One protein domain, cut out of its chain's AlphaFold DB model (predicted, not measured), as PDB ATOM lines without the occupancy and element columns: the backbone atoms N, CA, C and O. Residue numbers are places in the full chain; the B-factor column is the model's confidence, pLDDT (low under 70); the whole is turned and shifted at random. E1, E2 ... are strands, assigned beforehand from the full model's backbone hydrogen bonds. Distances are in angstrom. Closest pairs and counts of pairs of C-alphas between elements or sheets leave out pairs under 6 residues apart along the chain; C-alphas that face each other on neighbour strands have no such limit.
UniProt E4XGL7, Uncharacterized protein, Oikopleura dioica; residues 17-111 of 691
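AT A GLANCE: This is residues 17 to 111 of the 691 residues of an uncharacterized protein of Oikopleura dioica (UniProt E4XGL7). A long, twisted sheet is built along one long strand, E6, with E7 along one side of it and E1 and E2 one after the other along its other side; E3 follows beyond E2. A small separate hairpin, E4 and E5, lies loosely over one face of this sheet, coming nearest at E1, and residues 85 to 90 of the loop between E6 and E7 stick out at one end, with the hairpin E2 and E3 at the other. The printed part has 95 residues with no named helix and seven named strands, E1 to E7 in chain order, and each neighbour pair is antiparallel. The class is all strand, though under half of the residues, 39 of 95, are in named elements. The whole is loose, with a radius of gyration of the C-alphas of 15.8 A, and elongated, spanning 49 by 27 by 22 A.

IN THESE COORDINATES: E1, residues 17 to 19, begins at C-alpha 17 (-31.729, 53.275, -34.188) and is 6.9 A long. E2, residues 25 to 29, and E3, residues 34 to 37, follow. E4, residues 43 to 47, measures 13.4 A, and E5, residues 55 to 59, 13.0 A. E6, residues 69 to 79, is the longest at 29.4 A, beginning at C-alpha 69 (-15.830, 36.187, -39.340). E7, residues 105 to 110, is 15.9 A long and ends at C-alpha 110 (-15.455, 42.356, -33.191).

HOW THE PARTS SIT: In the branched sheet, E6 has three neighbours in staggered pairing. E1, beside residues 75 to 78, and E2, beside residues 69 to 74, lie on one side of it, and E7, beside residues 71 to 76, on the other side. N 18 and O 77 are 3.0 A apart, within hydrogen-bond range, as are N 26 and O 73 at 2.8 A, and N 72 and O 109 at 2.8 A in the hairpin E6 and E7. E2 and E3 form a hairpin, with N 27 and O 35 at 2.9 A. The sheet is only just strongly twisted, its C-alphas lying up to 4.5 A off the best plane. The hairpin E4 and E5, with directions at 144 degrees, has N 44 and O 58 at 2.9 A. The closest C-alphas of E1 and E4, those of Ile 17 and Phe 45, are 6.5 A apart. E4 and E6 are apart, as are E5 and E7.

THE WHOLE: The C-alphas farthest apart, those of Asp 31 and Gly 88, are 50.6 A apart. The printed part has no cut. The link E6 to E7 is long, 25 residues, and within it residues 85 to 90 stand free. Mean pLDDT of the printed part is 72.6; 30 residues are under 70, among them residues 80 to 100.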
ATOM      1  N   ILE A  17     -33.024  53.476 -33.516       78.56
ATOM      2  CA  ILE A  17     -31.729  53.275 -34.188       78.56
ATOM      3  C   ILE A  17     -31.966  52.332 -35.366       78.56
ATOM      4  O   ILE A  17     -32.372  51.187 -35.165       78.56
ATOM      5  N   LYS A  18     -31.727  52.810 -36.589       75.19
ATOM      6  CA  LYS A  18     -31.966  52.064 -37.835       75.19
ATOM      7  C   LYS A  18     -30.652  51.843 -38.568       75.19
ATOM      8  O   LYS A  18     -29.942  52.809 -38.835       75.19
ATOM      9  N   ILE A  19     -30.351  50.596 -38.932       77.00
ATOM     10  CA  ILE A  19     -29.272  50.291 -39.884       77.00
ATOM     11  C   ILE A  19     -29.660  50.935 -41.222       77.00
ATOM     12  O   ILE A  19     -30.784  50.735 -41.692       77.00
ATOM     13  N   GLU A  20     -28.788  51.776 -41.788       68.69
ATOM     14  CA  GLU A  20     -29.185  52.694 -42.867       68.69
ATOM     15  C   GLU A  20     -29.446  51.958 -44.187       68.69
ATOM     16  O   GLU A  20     -30.506  52.127 -44.794       68.69
ATOM     17  N   ASP A  21     -28.522  51.083 -44.580       69.50
ATOM     18  CA  ASP A  21     -28.739  50.087 -45.623       69.50
ATOM     19  C   ASP A  21     -28.642  48.692 -44.997       69.50
ATOM     20  O   ASP A  21     -27.555  48.154 -44.767       69.50
ATOM     21  N   LYS A  22     -29.811  48.092 -44.740       60.72
ATOM     22  CA  LYS A  22     -29.957  46.740 -44.173       60.72
ATOM     23  C   LYS A  22     -29.189  45.673 -44.979       60.72
ATOM     24  O   LYS A  22     -28.865  44.625 -44.432       60.72
ATOM     25  N   THR A  23     -28.865  45.941 -46.250       57.88
ATOM     26  CA  THR A  23     -28.185  45.008 -47.165       57.88
ATOM     27  C   THR A  23     -26.674  45.239 -47.320       57.88
ATOM     28  O   THR A  23     -26.032  44.508 -48.074       57.88
ATOM     29  N   ARG A  24     -26.079  46.218 -46.615       67.06
ATOM     30  CA  ARG A  24     -24.634  46.549 -46.681       67.06
ATOM     31  C   ARG A  24     -23.885  46.333 -45.366       67.06
ATOM     32  O   ARG A  24     -23.020  47.114 -44.974       67.06
ATOM     33  N   GLN A  25     -24.222  45.257 -44.668       83.00
ATOM     34  CA  GLN A  25     -23.489  44.838 -43.477       83.00
ATOM     35  C   GLN A  25     -22.204  44.128 -43.935       83.00
ATOM     36  O   GLN A  25     -22.261  43.081 -44.581       83.00
ATOM     37  N   THR A  26     -21.035  44.703 -43.652       85.56
ATOM     38  CA  THR A  26     -19.748  44.190 -44.143       85.56
ATOM     39  C   THR A  26     -19.176  43.177 -43.158       85.56
ATOM     40  O   THR A  26     -18.807  43.530 -42.040       85.56
ATOM     41  N   LEU A  27     -19.072  41.914 -43.572       86.50
ATOM     42  CA  LEU A  27     -18.354  40.884 -42.822       86.50
ATOM     43  C   LEU A  27     -16.879  40.923 -43.217       86.50
ATOM     44  O   LEU A  27     -16.551  40.699 -44.383       86.50
ATOM     45  N   HIS A  28     -15.998  41.159 -42.253       86.50
ATOM     46  CA  HIS A  28     -14.554  41.016 -42.410       86.50
ATOM     47  C   HIS A  28     -14.161  39.616 -41.939       86.50
ATOM     48  O   HIS A  28     -14.471  39.236 -40.808       86.50
ATOM     49  N   LYS A  29     -13.512  38.830 -42.799       83.75
ATOM     50  CA  LYS A  29     -13.101  37.457 -42.493       83.75
ATOM     51  C   LYS A  29     -11.682  37.381 -41.923       83.75
ATOM     52  O   LYS A  29     -10.870  38.281 -42.126       83.75
ATOM     53  N   TRP A  30     -11.372  36.277 -41.241       75.81
ATOM     54  CA  TRP A  30     -10.020  36.000 -40.721       75.81
ATOM     55  C   TRP A  30      -8.960  35.850 -41.828       75.81
ATOM     56  O   TRP A  30      -7.795  36.150 -41.591       75.81
ATOM     57  N   ASP A  31      -9.363  35.467 -43.044       80.31
ATOM     58  CA  ASP A  31      -8.505  35.410 -44.241       80.31
ATOM     59  C   ASP A  31      -8.229  36.791 -44.887       80.31
ATOM     60  O   ASP A  31      -7.570  36.876 -45.922       80.31
ATOM     61  N   GLY A  32      -8.738  37.879 -44.295       78.00
ATOM     62  CA  GLY A  32      -8.610  39.246 -44.808       78.00
ATOM     63  C   GLY A  32      -9.591  39.608 -45.929       78.00
ATOM     64  O   GLY A  32      -9.631  40.768 -46.344       78.00
ATOM     65  N   SER A  33     -10.409  38.667 -46.411       85.38
ATOM     66  CA  SER A  33     -11.475  38.957 -47.372       85.38
ATOM     67  C   SER A  33     -12.658  39.677 -46.715       85.38
ATOM     68  O   SER A  33     -12.869  39.621 -45.499       85.38
ATOM     69  N   THR A  34     -13.465  40.362 -47.529       86.62
ATOM     70  CA  THR A  34     -14.723  40.976 -47.089       86.62
ATOM     71  C   THR A  34     -15.909  40.423 -47.874       86.62
ATOM     72  O   THR A  34     -15.834  40.188 -49.081       86.62
ATOM     73  N   LYS A  35     -17.027  40.195 -47.179       84.44
ATOM     74  CA  LYS A  35     -18.278  39.660 -47.733       84.44
ATOM     75  C   LYS A  35     -19.419  40.592 -47.337       84.44
ATOM     76  O   LYS A  35     -19.709  40.741 -46.154       84.44
ATOM     77  N   GLN A  36     -20.067  41.217 -48.319       82.44
ATOM     78  CA  GLN A  36     -21.298  41.973 -48.075       82.44
ATOM     79  C   GLN A  36     -22.425  41.005 -47.703       82.44
ATOM     80  O   GLN A  36     -22.675  40.032 -48.417       82.44
ATOM     81  N   TYR A  37     -23.087  41.264 -46.580       76.62
ATOM     82  CA  TYR A  37     -24.204  40.473 -46.083       76.62
ATOM     83  C   TYR A  37     -25.520  41.166 -46.446       76.62
ATOM     84  O   TYR A  37     -25.956  42.119 -45.804       76.62
ATOM     85  N   THR A  38     -26.133  40.665 -47.519       68.56
ATOM     86  CA  THR A  38     -27.328  41.220 -48.174       68.56
ATOM     87  C   THR A  38     -28.645  40.587 -47.702       68.56
ATOM     88  O   THR A  38     -29.682  40.784 -48.335       68.56
ATOM     89  N   SER A  39     -28.604  39.799 -46.623       68.25
ATOM     90  CA  SER A  39     -29.784  39.196 -45.987       68.25
ATOM     91  C   SER A  39     -30.458  40.197 -45.031       68.25
ATOM     92  O   SER A  39     -30.267  41.408 -45.137       68.25
ATOM     93  N   ASN A  40     -31.251  39.689 -44.090       71.12
ATOM     94  CA  ASN A  40     -31.839  40.449 -42.991       71.12
ATOM     95  C   ASN A  40     -30.781  41.154 -42.110       71.12
ATOM     96  O   ASN A  40     -29.576  40.898 -42.171       71.12
ATOM     97  N   GLU A  41     -31.251  42.044 -41.236       76.19
ATOM     98  CA  GLU A  41     -30.421  42.705 -40.225       76.19
ATOM     99  C   GLU A  41     -29.805  41.672 -39.269       76.19
ATOM    100  O   GLU A  41     -30.530  40.897 -38.642       76.19
ATOM    101  N   ILE A  42     -28.473  41.667 -39.143       80.44
ATOM    102  CA  ILE A  42     -27.721  40.790 -38.231       80.44
ATOM    103  C   ILE A  42     -27.974  41.213 -36.783       80.44
ATOM    104  O   ILE A  42     -28.140  40.372 -35.899       80.44
ATOM    105  N   PHE A  43     -28.029  42.523 -36.545       85.94
ATOM    106  CA  PHE A  43     -28.279  43.124 -35.242       85.94
ATOM    107  C   PHE A  43     -29.580  43.922 -35.260       85.94
ATOM    108  O   PHE A  43     -29.874  44.623 -36.225       85.94
ATOM    109  N   ARG A  44     -30.333  43.860 -34.162       84.50
ATOM    110  CA  ARG A  44     -31.485  44.730 -33.899       84.50
ATOM    111  C   ARG A  44     -31.296  45.492 -32.592       84.50
ATOM    112  O   ARG A  44     -30.562  45.043 -31.711       84.50
ATOM    113  N   PHE A  45     -31.978  46.623 -32.457       84.44
ATOM    114  CA  PHE A  45     -31.938  47.460 -31.259       84.44
ATOM    115  C   PHE A  45     -33.258  47.335 -30.488       84.44
ATOM    116  O   PHE A  45     -34.306  47.759 -30.964       84.44
ATOM    117  N   GLU A  46     -33.205  46.727 -29.304       81.81
ATOM    118  CA  GLU A  46     -34.352  46.517 -28.409       81.81
ATOM    119  C   GLU A  46     -34.397  47.582 -27.303       81.81
ATOM    120  O   GLU A  46     -33.368  48.132 -26.911       81.81
ATOM    121  N   GLU A  47     -35.578  47.872 -26.756       76.12
ATOM    122  CA  GLU A  47     -35.728  48.866 -25.685       76.12
ATOM    123  C   GLU A  47     -35.412  48.283 -24.302       76.12
ATOM    124  O   GLU A  47     -35.919  47.223 -23.920       76.12
ATOM    125  N   VAL A  48     -34.607  48.998 -23.511       77.19
ATOM    126  CA  VAL A  48     -34.350  48.633 -22.114       77.19
ATOM    127  C   VAL A  48     -35.496  49.169 -21.252       77.19
ATOM    128  O   VAL A  48     -35.603  50.371 -21.030       77.19
ATOM    129  N   LYS A  49     -36.354  48.274 -20.743       72.38
ATOM    130  CA  LYS A  49     -37.577  48.625 -19.985       72.38
ATOM    131  C   LYS A  49     -37.349  49.548 -18.780       72.38
ATOM    132  O   LYS A  49     -38.251  50.284 -18.401       72.38
ATOM    133  N   GLU A  50     -36.165  49.485 -18.182       71.88
ATOM    134  CA  GLU A  50     -35.766  50.266 -17.001       71.88
ATOM    135  C   GLU A  50     -35.031  51.571 -17.366       71.88
ATOM    136  O   GLU A  50     -34.787  52.408 -16.502       71.88
ATOM    137  N   ALA A  51     -34.689  51.768 -18.646       70.25
ATOM    138  CA  ALA A  51     -33.948  52.919 -19.151       70.25
ATOM    139  C   ALA A  51     -34.307  53.187 -20.632       70.25
ATOM    140  O   ALA A  51     -33.560  52.779 -21.521       70.25
ATOM    141  N   PRO A  52     -35.424  53.879 -20.940       63.47
ATOM    142  CA  PRO A  52     -35.910  54.056 -22.320       63.47
ATOM    143  C   PRO A  52     -34.944  54.838 -23.232       63.47
ATOM    144  O   PRO A  52     -34.968  54.675 -24.453       63.47
ATOM    145  N   PHE A  53     -34.050  55.634 -22.633       65.81
ATOM    146  CA  PHE A  53     -32.939  56.333 -23.290       65.81
ATOM    147  C   PHE A  53     -31.754  55.411 -23.662       65.81
ATOM    148  O   PHE A  53     -30.762  55.859 -24.235       65.81
ATOM    149  N   MET A  54     -31.835  54.111 -23.354       70.31
ATOM    150  CA  MET A  54     -30.873  53.094 -23.772       70.31
ATOM    151  C   MET A  54     -31.552  52.039 -24.648       70.31
ATOM    152  O   MET A  54     -32.569  51.446 -24.285       70.31
ATOM    153  N   LYS A  55     -30.942  51.757 -25.803       78.56
ATOM    154  CA  LYS A  55     -31.304  50.617 -26.650       78.56
ATOM    155  C   LYS A  55     -30.232  49.536 -26.519       78.56
ATOM    156  O   LYS A  55     -29.039  49.830 -26.582       78.56
ATOM    157  N   LYS A  56     -30.653  48.286 -26.342       83.50
ATOM    158  CA  LYS A  56     -29.783  47.110 -26.293       83.50
ATOM    159  C   LYS A  56     -29.591  46.575 -27.709       83.50
ATOM    160  O   LYS A  56     -30.568  46.210 -28.356       83.50
ATOM    161  N   MET A  57     -28.350  46.481 -28.174       85.75
ATOM    162  CA  MET A  57     -28.049  45.750 -29.406       85.75
ATOM    163  C   MET A  57     -28.148  44.241 -29.140       85.75
ATOM    164  O   MET A  57     -27.578  43.737 -28.171       85.75
ATOM    165  N   VAL A  58     -28.892  43.524 -29.979       85.00
ATOM    166  CA  VAL A  58     -29.152  42.084 -29.857       85.00
ATOM    167  C   VAL A  58     -28.917  41.421 -31.210       85.00
ATOM    168  O   VAL A  58     -29.353  41.939 -32.238       85.00
ATOM    169  N   LEU A  59     -28.235  40.272 -31.213       84.81
ATOM    170  CA  LEU A  59     -28.088  39.443 -32.408       84.81
ATOM    171  C   LEU A  59     -29.473  38.922 -32.824       84.81
ATOM    172  O   LEU A  59     -30.138  38.218 -32.064       84.81
ATOM    173  N   ASN A  60     -29.914  39.307 -34.015       82.00
ATOM    174  CA  ASN A  60     -31.241  39.014 -34.538       82.00
ATOM    175  C   ASN A  60     -31.329  37.586 -35.109       82.00
ATOM    176  O   ASN A  60     -32.334  36.907 -34.907       82.00
ATOM    177  N   GLU A  61     -30.262  37.119 -35.769       75.38
ATOM    178  CA  GLU A  61     -30.185  35.811 -36.433       75.38
ATOM    179  C   GLU A  61     -28.846  35.111 -36.145       75.38
ATOM    180  O   GLU A  61     -27.803  35.756 -36.028       75.38
ATOM    181  N   LYS A  62     -28.842  33.771 -36.056       76.50
ATOM    182  CA  LYS A  62     -27.591  33.010 -35.903       76.50
ATOM    183  C   LYS A  62     -26.843  32.968 -37.237       76.50
ATOM    184  O   LYS A  62     -27.265  32.279 -38.164       76.50
ATOM    185  N   LEU A  63     -25.698  33.643 -37.295       78.62
ATOM    186  CA  LEU A  63     -24.809  33.635 -38.455       78.62
ATOM    187  C   LEU A  63     -24.262  32.230 -38.752       78.62
ATOM    188  O   LEU A  63     -23.691  31.563 -37.886       78.62
ATOM    189  N   THR A  64     -24.393  31.803 -40.007       71.81
ATOM    190  CA  THR A  64     -23.621  30.696 -40.591       71.81
ATOM    191  C   THR A  64     -22.198  31.163 -40.918       71.81
ATOM    192  O   THR A  64     -22.014  32.328 -41.260       71.81
ATOM    193  N   GLU A  65     -21.206  30.266 -40.872       75.00
ATOM    194  CA  GLU A  65     -19.772  30.589 -41.040       75.00
ATOM    195  C   GLU A  65     -19.200  31.568 -39.980       75.00
ATOM    196  O   GLU A  65     -18.183  32.204 -40.251       75.00
ATOM    197  N   ILE A  66     -19.809  31.724 -38.790       77.69
ATOM    198  CA  ILE A  66     -19.351  32.716 -37.786       77.69
ATOM    199  C   ILE A  66     -17.884  32.523 -37.358       77.69
ATOM    200  O   ILE A  66     -17.163  33.502 -37.211       77.69
ATOM    201  N   GLU A  67     -17.420  31.273 -37.307       72.75
ATOM    202  CA  GLU A  67     -16.018  30.841 -37.122       72.75
ATOM    203  C   GLU A  67     -15.010  31.472 -38.115       72.75
ATOM    204  O   GLU A  67     -13.800  31.470 -37.895       72.75
ATOM    205  N   ASN A  68     -15.496  32.000 -39.243       79.44
ATOM    206  CA  ASN A  68     -14.693  32.596 -40.307       79.44
ATOM    207  C   ASN A  68     -14.831  34.129 -40.355       79.44
ATOM    208  O   ASN A  68     -14.216  34.753 -41.219       79.44
ATOM    209  N   ILE A  69     -15.604  34.739 -39.449       83.06
ATOM    210  CA  ILE A  69     -15.830  36.187 -39.340       83.06
ATOM    211  C   ILE A  69     -14.983  36.738 -38.184       83.06
ATOM    212  O   ILE A  69     -15.072  36.240 -37.068       83.06
ATOM    213  N   LYS A  70     -14.193  37.784 -38.453       82.38
ATOM    214  CA  LYS A  70     -13.368  38.515 -37.476       82.38
ATOM    215  C   LYS A  70     -14.073  39.761 -36.936       82.38
ATOM    216  O   LYS A  70     -13.984  40.079 -35.752       82.38
ATOM    217  N   SER A  71     -14.781  40.487 -37.796       86.56
ATOM    218  CA  SER A  71     -15.600  41.631 -37.385       86.56
ATOM    219  C   SER A  71     -16.747  41.896 -38.355       86.56
ATOM    220  O   SER A  71     -16.745  41.445 -39.503       86.56
ATOM    221  N   ILE A  72     -17.747  42.624 -37.867       88.31
ATOM    222  CA  ILE A  72     -18.940  43.027 -38.609       88.31
ATOM    223  C   ILE A  72     -19.055  44.545 -38.528       88.31
ATOM    224  O   ILE A  72     -19.166  45.101 -37.434       88.31
ATOM    225  N   SER A  73     -19.033  45.194 -39.687       88.00
ATOM    226  CA  SER A  73     -19.055  46.649 -39.820       88.00
ATOM    227  C   SER A  73     -20.333  47.094 -40.526       88.00
ATOM    228  O   SER A  73     -20.641  46.608 -41.617       88.00
ATOM    229  N   PHE A  74     -21.100  47.988 -39.904       87.31
ATOM    230  CA  PHE A  74     -22.360  48.496 -40.454       87.31
ATOM    231  C   PHE A  74     -22.635  49.931 -40.006       87.31
ATOM    232  O   PHE A  74     -22.301  50.315 -38.886       87.31
ATOM    233  N   ASP A  75     -23.297  50.706 -40.860       85.06
ATOM    234  CA  ASP A  75     -23.695  52.079 -40.555       85.06
ATOM    235  C   ASP A  75     -25.139  52.126 -40.044       85.06
ATOM    236  O   ASP A  75     -26.058  51.557 -40.647       85.06
ATOM    237  N   ALA A  76     -25.353  52.814 -38.923       84.50
ATOM    238  CA  ALA A  76     -26.675  53.030 -38.350       84.50
ATOM    239  C   ALA A  76     -26.926  54.511 -38.053       84.50
ATOM    240  O   ALA A  76     -26.042  55.250 -37.629       84.50
ATOM    241  N   VAL A  77     -28.169  54.933 -38.265       81.88
ATOM    242  CA  VAL A  77     -28.641  56.304 -38.073       81.88
ATOM    243  C   VAL A  77     -29.628  56.334 -36.913       81.88
ATOM    244  O   VAL A  77     -30.554  55.520 -36.836       81.88
ATOM    245  N   VAL A  78     -29.441  57.299 -36.015       79.62
ATOM    246  CA  VAL A  78     -30.377  57.600 -34.929       79.62
ATOM    247  C   VAL A  78     -31.457  58.534 -35.471       79.62
ATOM    248  O   VAL A  78     -31.140  59.524 -36.135       79.62
ATOM    249  N   THR A  79     -32.726  58.232 -35.199       74.94
ATOM    250  CA  THR A  79     -33.868  59.061 -35.616       74.94
ATOM    251  C   THR A  79     -34.740  59.448 -34.430       74.94
ATOM    252  O   THR A  79     -35.090  58.585 -33.627       74.94
ATOM    253  N   ASP A  80     -35.168  60.709 -34.375       67.81
ATOM    254  CA  ASP A  80     -36.041  61.313 -33.344       67.81
ATOM    255  C   ASP A  80     -37.496  60.782 -33.319       67.81
ATOM    256  O   ASP A  80     -38.370  61.341 -32.660       67.81
ATOM    257  N   CYS A  81     -37.758  59.696 -34.044       63.78
ATOM    258  CA  CYS A  81     -39.068  59.116 -34.284       63.78
ATOM    259  C   CYS A  81     -38.986  57.583 -34.261       63.78
ATOM    260  O   CYS A  81     -38.302  56.988 -35.102       63.78
ATOM    261  N   ALA A  82     -39.724  56.955 -33.339       57.12
ATOM    262  CA  ALA A  82     -39.885  55.505 -33.245       57.12
ATOM    263  C   ALA A  82     -41.274  55.032 -33.702       57.12
ATOM    264  O   ALA A  82     -42.300  55.564 -33.269       57.12
ATOM    265  N   ASP A  83     -41.321  53.998 -34.548       52.81
ATOM    266  CA  ASP A  83     -42.578  53.420 -35.050       52.81
ATOM    267  C   ASP A  83     -43.237  52.487 -34.004       52.81
ATOM    268  O   ASP A  83     -43.180  51.255 -34.078       52.81
ATOM    269  N   LEU A  84     -43.889  53.096 -33.001       47.97
ATOM    270  CA  LEU A  84     -44.698  52.414 -31.982       47.97
ATOM    271  C   LEU A  84     -45.924  51.721 -32.603       47.97
ATOM    272  O   LEU A  84     -47.045  52.225 -32.575       47.97
ATOM    273  N   SER A  85     -45.717  50.506 -33.107       45.31
ATOM    274  CA  SER A  85     -46.732  49.612 -33.688       45.31
ATOM    275  C   SER A  85     -47.677  48.967 -32.651       45.31
ATOM    276  O   SER A  85     -48.175  47.855 -32.833       45.31
ATOM    277  N   ILE A  86     -47.979  49.684 -31.564       41.22
ATOM    278  CA  ILE A  86     -49.005  49.309 -30.587       41.22
ATOM    279  C   ILE A  86     -50.370  49.734 -31.142       41.22
ATOM    280  O   ILE A  86     -50.599  50.914 -31.407       41.22
ATOM    281  N   LEU A  87     -51.306  48.788 -31.283       42.72
ATOM    282  CA  LEU A  87     -52.683  49.073 -31.703       42.72
ATOM    283  C   LEU A  87     -53.347  50.101 -30.766       42.72
ATOM    284  O   LEU A  87     -53.729  49.776 -29.646       42.72
ATOM    285  N   GLY A  88     -53.497  51.335 -31.256       45.69
ATOM    286  CA  GLY A  88     -54.085  52.464 -30.525       45.69
ATOM    287  C   GLY A  88     -53.107  53.591 -30.174       45.69
ATOM    288  O   GLY A  88     -53.561  54.671 -29.804       45.69
ATOM    289  N   ALA A  89     -51.793  53.396 -30.333       40.19
ATOM    290  CA  ALA A  89     -50.826  54.485 -30.225       40.19
ATOM    291  C   ALA A  89     -50.880  55.370 -31.484       40.19
ATOM    292  O   ALA A  89     -50.748  54.891 -32.610       40.19
ATOM    293  N   ILE A  90     -51.079  56.677 -31.299       40.72
ATOM    294  CA  ILE A  90     -50.952  57.659 -32.385       40.72
ATOM    295  C   ILE A  90     -49.469  57.772 -32.755       40.72
ATOM    296  O   ILE A  90     -48.611  57.773 -31.875       40.72
ATOM    297  N   LYS A  91     -49.159  57.908 -34.047       43.94
ATOM    298  CA  LYS A  91     -47.793  58.146 -34.529       43.94
ATOM    299  C   LYS A  91     -47.332  59.555 -34.129       43.94
ATOM    300  O   LYS A  91     -47.543  60.508 -34.872       43.94
ATOM    301  N   VAL A  92     -46.727  59.703 -32.944       48.84
ATOM    302  CA  VAL A  92     -46.256  60.996 -32.396       48.84
ATOM    303  C   VAL A  92     -44.936  61.450 -33.045       48.84
ATOM    304  O   VAL A  92     -43.982  61.832 -32.382       48.84
ATOM    305  N   CYS A  93     -44.902  61.437 -34.376       52.97
ATOM    306  CA  CYS A  93     -43.885  62.084 -35.195       52.97
ATOM    307  C   CYS A  93     -44.630  63.084 -36.085       52.97
ATOM    308  O   CYS A  93     -45.041  62.747 -37.192       52.97
ATOM    309  N   SER A  94     -44.919  64.267 -35.532       45.97
ATOM    310  CA  SER A  94     -45.903  65.223 -36.066       45.97
ATOM    311  C   SER A  94     -45.787  65.464 -37.577       45.97
ATOM    312  O   SER A  94     -44.718  65.852 -38.042       45.97
ATOM    313  N   ASP A  95     -46.912  65.406 -38.306       48.03
ATOM    314  CA  ASP A  95     -47.045  65.594 -39.774       48.03
ATOM    315  C   ASP A  95     -46.613  66.980 -40.328       48.03
ATOM    316  O   ASP A  95     -46.953  67.367 -41.448       48.03
ATOM    317  N   LYS A  96     -45.907  67.783 -39.525       47.47
ATOM    318  CA  LYS A  96     -45.349  69.104 -39.864       47.47
ATOM    319  C   LYS A  96     -43.920  69.318 -39.337       47.47
ATOM    320  O   LYS A  96     -43.357  70.386 -39.564       47.47
ATOM    321  N   GLY A  97     -43.341  68.337 -38.641       53.19
ATOM    322  CA  GLY A  97     -41.938  68.331 -38.228       53.19
ATOM    323  C   GLY A  97     -41.062  67.638 -39.272       53.19
ATOM    324  O   GLY A  97     -41.471  66.653 -39.885       53.19
ATOM    325  N   LYS A  98     -39.845  68.139 -39.484       56.84
ATOM    326  CA  LYS A  98     -38.846  67.463 -40.318       56.84
ATOM    327  C   LYS A  98     -38.075  66.484 -39.431       56.84
ATOM    328  O   LYS A  98     -37.218  66.942 -38.686       56.84
ATOM    329  N   ILE A  99     -38.388  65.187 -39.536       63.06
ATOM    330  CA  ILE A  99     -37.713  64.084 -38.817       63.06
ATOM    331  C   ILE A  99     -36.200  64.307 -38.841       63.06
ATOM    332  O   ILE A  99     -35.601  64.387 -39.922       63.06
ATOM    333  N   MET A 100     -35.599  64.425 -37.661       65.06
ATOM    334  CA  MET A 100     -34.165  64.610 -37.514       65.06
ATOM    335  C   MET A 100     -33.461  63.255 -37.538       65.06
ATOM    336  O   MET A 100     -33.886  62.269 -36.932       65.06
ATOM    337  N   LYS A 101     -32.363  63.220 -38.289       71.81
ATOM    338  CA  LYS A 101     -31.470  62.074 -38.429       71.81
ATOM    339  C   LYS A 101     -30.084  62.493 -37.967       71.81
ATOM    340  O   LYS A 101     -29.653  63.595 -38.308       71.81
ATOM    341  N   SER A 102     -29.385  61.618 -37.250       78.56
ATOM    342  CA  SER A 102     -27.936  61.755 -37.094       78.56
ATOM    343  C   SER A 102     -27.234  61.621 -38.449       78.56
ATOM    344  O   SER A 102     -27.799  61.089 -39.410       78.56
ATOM    345  N   GLU A 103     -25.970  62.030 -38.512       80.75
ATOM    346  CA  GLU A 103     -25.060  61.471 -39.514       80.75
ATOM    347  C   GLU A 103     -24.902  59.949 -39.271       80.75
ATOM    348  O   GLU A 103     -25.161  59.484 -38.150       80.75
ATOM    349  N   PRO A 104     -24.541  59.142 -40.287       82.25
ATOM    350  CA  PRO A 104     -24.370  57.702 -40.113       82.25
ATOM    351  C   PRO A 104     -23.242  57.381 -39.127       82.25
ATOM    352  O   PRO A 104     -22.135  57.906 -39.232       82.25
ATOM    353  N   ILE A 105     -23.528  56.507 -38.162       84.69
ATOM    354  CA  ILE A 105     -22.575  56.046 -37.152       84.69
ATOM    355  C   ILE A 105     -22.123  54.639 -37.544       84.69
ATOM    356  O   ILE A 105     -22.921  53.701 -37.501       84.69
ATOM    357  N   THR A 106     -20.847  54.483 -37.896       84.25
ATOM    358  CA  THR A 106     -20.256  53.173 -38.199       84.25
ATOM    359  C   THR A 106     -20.016  52.380 -36.916       84.25
ATOM    360  O   THR A 106     -19.158  52.721 -36.100       84.25
ATOM    361  N   PHE A 107     -20.745  51.280 -36.747       85.31
ATOM    362  CA  PHE A 107     -20.513  50.295 -35.698       85.31
ATOM    363  C   PHE A 107     -19.551  49.220 -36.203       85.31
ATOM    364  O   PHE A 107     -19.778  48.622 -37.252       85.31
ATOM    365  N   ASN A 108     -18.499  48.947 -35.428       84.94
ATOM    366  CA  ASN A 108     -17.546  47.866 -35.675       84.94
ATOM    367  C   ASN A 108     -17.645  46.848 -34.534       84.94
ATOM    368  O   ASN A 108     -17.148  47.089 -33.435       84.94
ATOM    369  N   VAL A 109     -18.307  45.720 -34.782       85.38
ATOM    370  CA  VAL A 109     -18.479  44.641 -33.803       85.38
ATOM    371  C   VAL A 109     -17.403  43.587 -34.048       85.38
ATOM    372  O   VAL A 109     -17.457  42.882 -35.056       85.38
ATOM    373  N   LYS A 110     -16.417  43.469 -33.151       79.44
ATOM    374  CA  LYS A 110     -15.455  42.356 -33.191       79.44
ATOM    375  C   LYS A 110     -16.166  41.049 -32.826       79.44
ATOM    376  O   LYS A 110     -16.978  41.014 -31.904       79.44
ATOM    377  N   VAL A 111     -15.842  39.985 -33.554       81.06
ATOM    378  CA  VAL A 111     -16.194  38.606 -33.219       81.06
ATOM    379  C   VAL A 111     -14.931  37.981 -32.635       81.06
ATOM    380  O   VAL A 111     -13.966  37.762 -33.362       81.06
TER     381      VAL A 111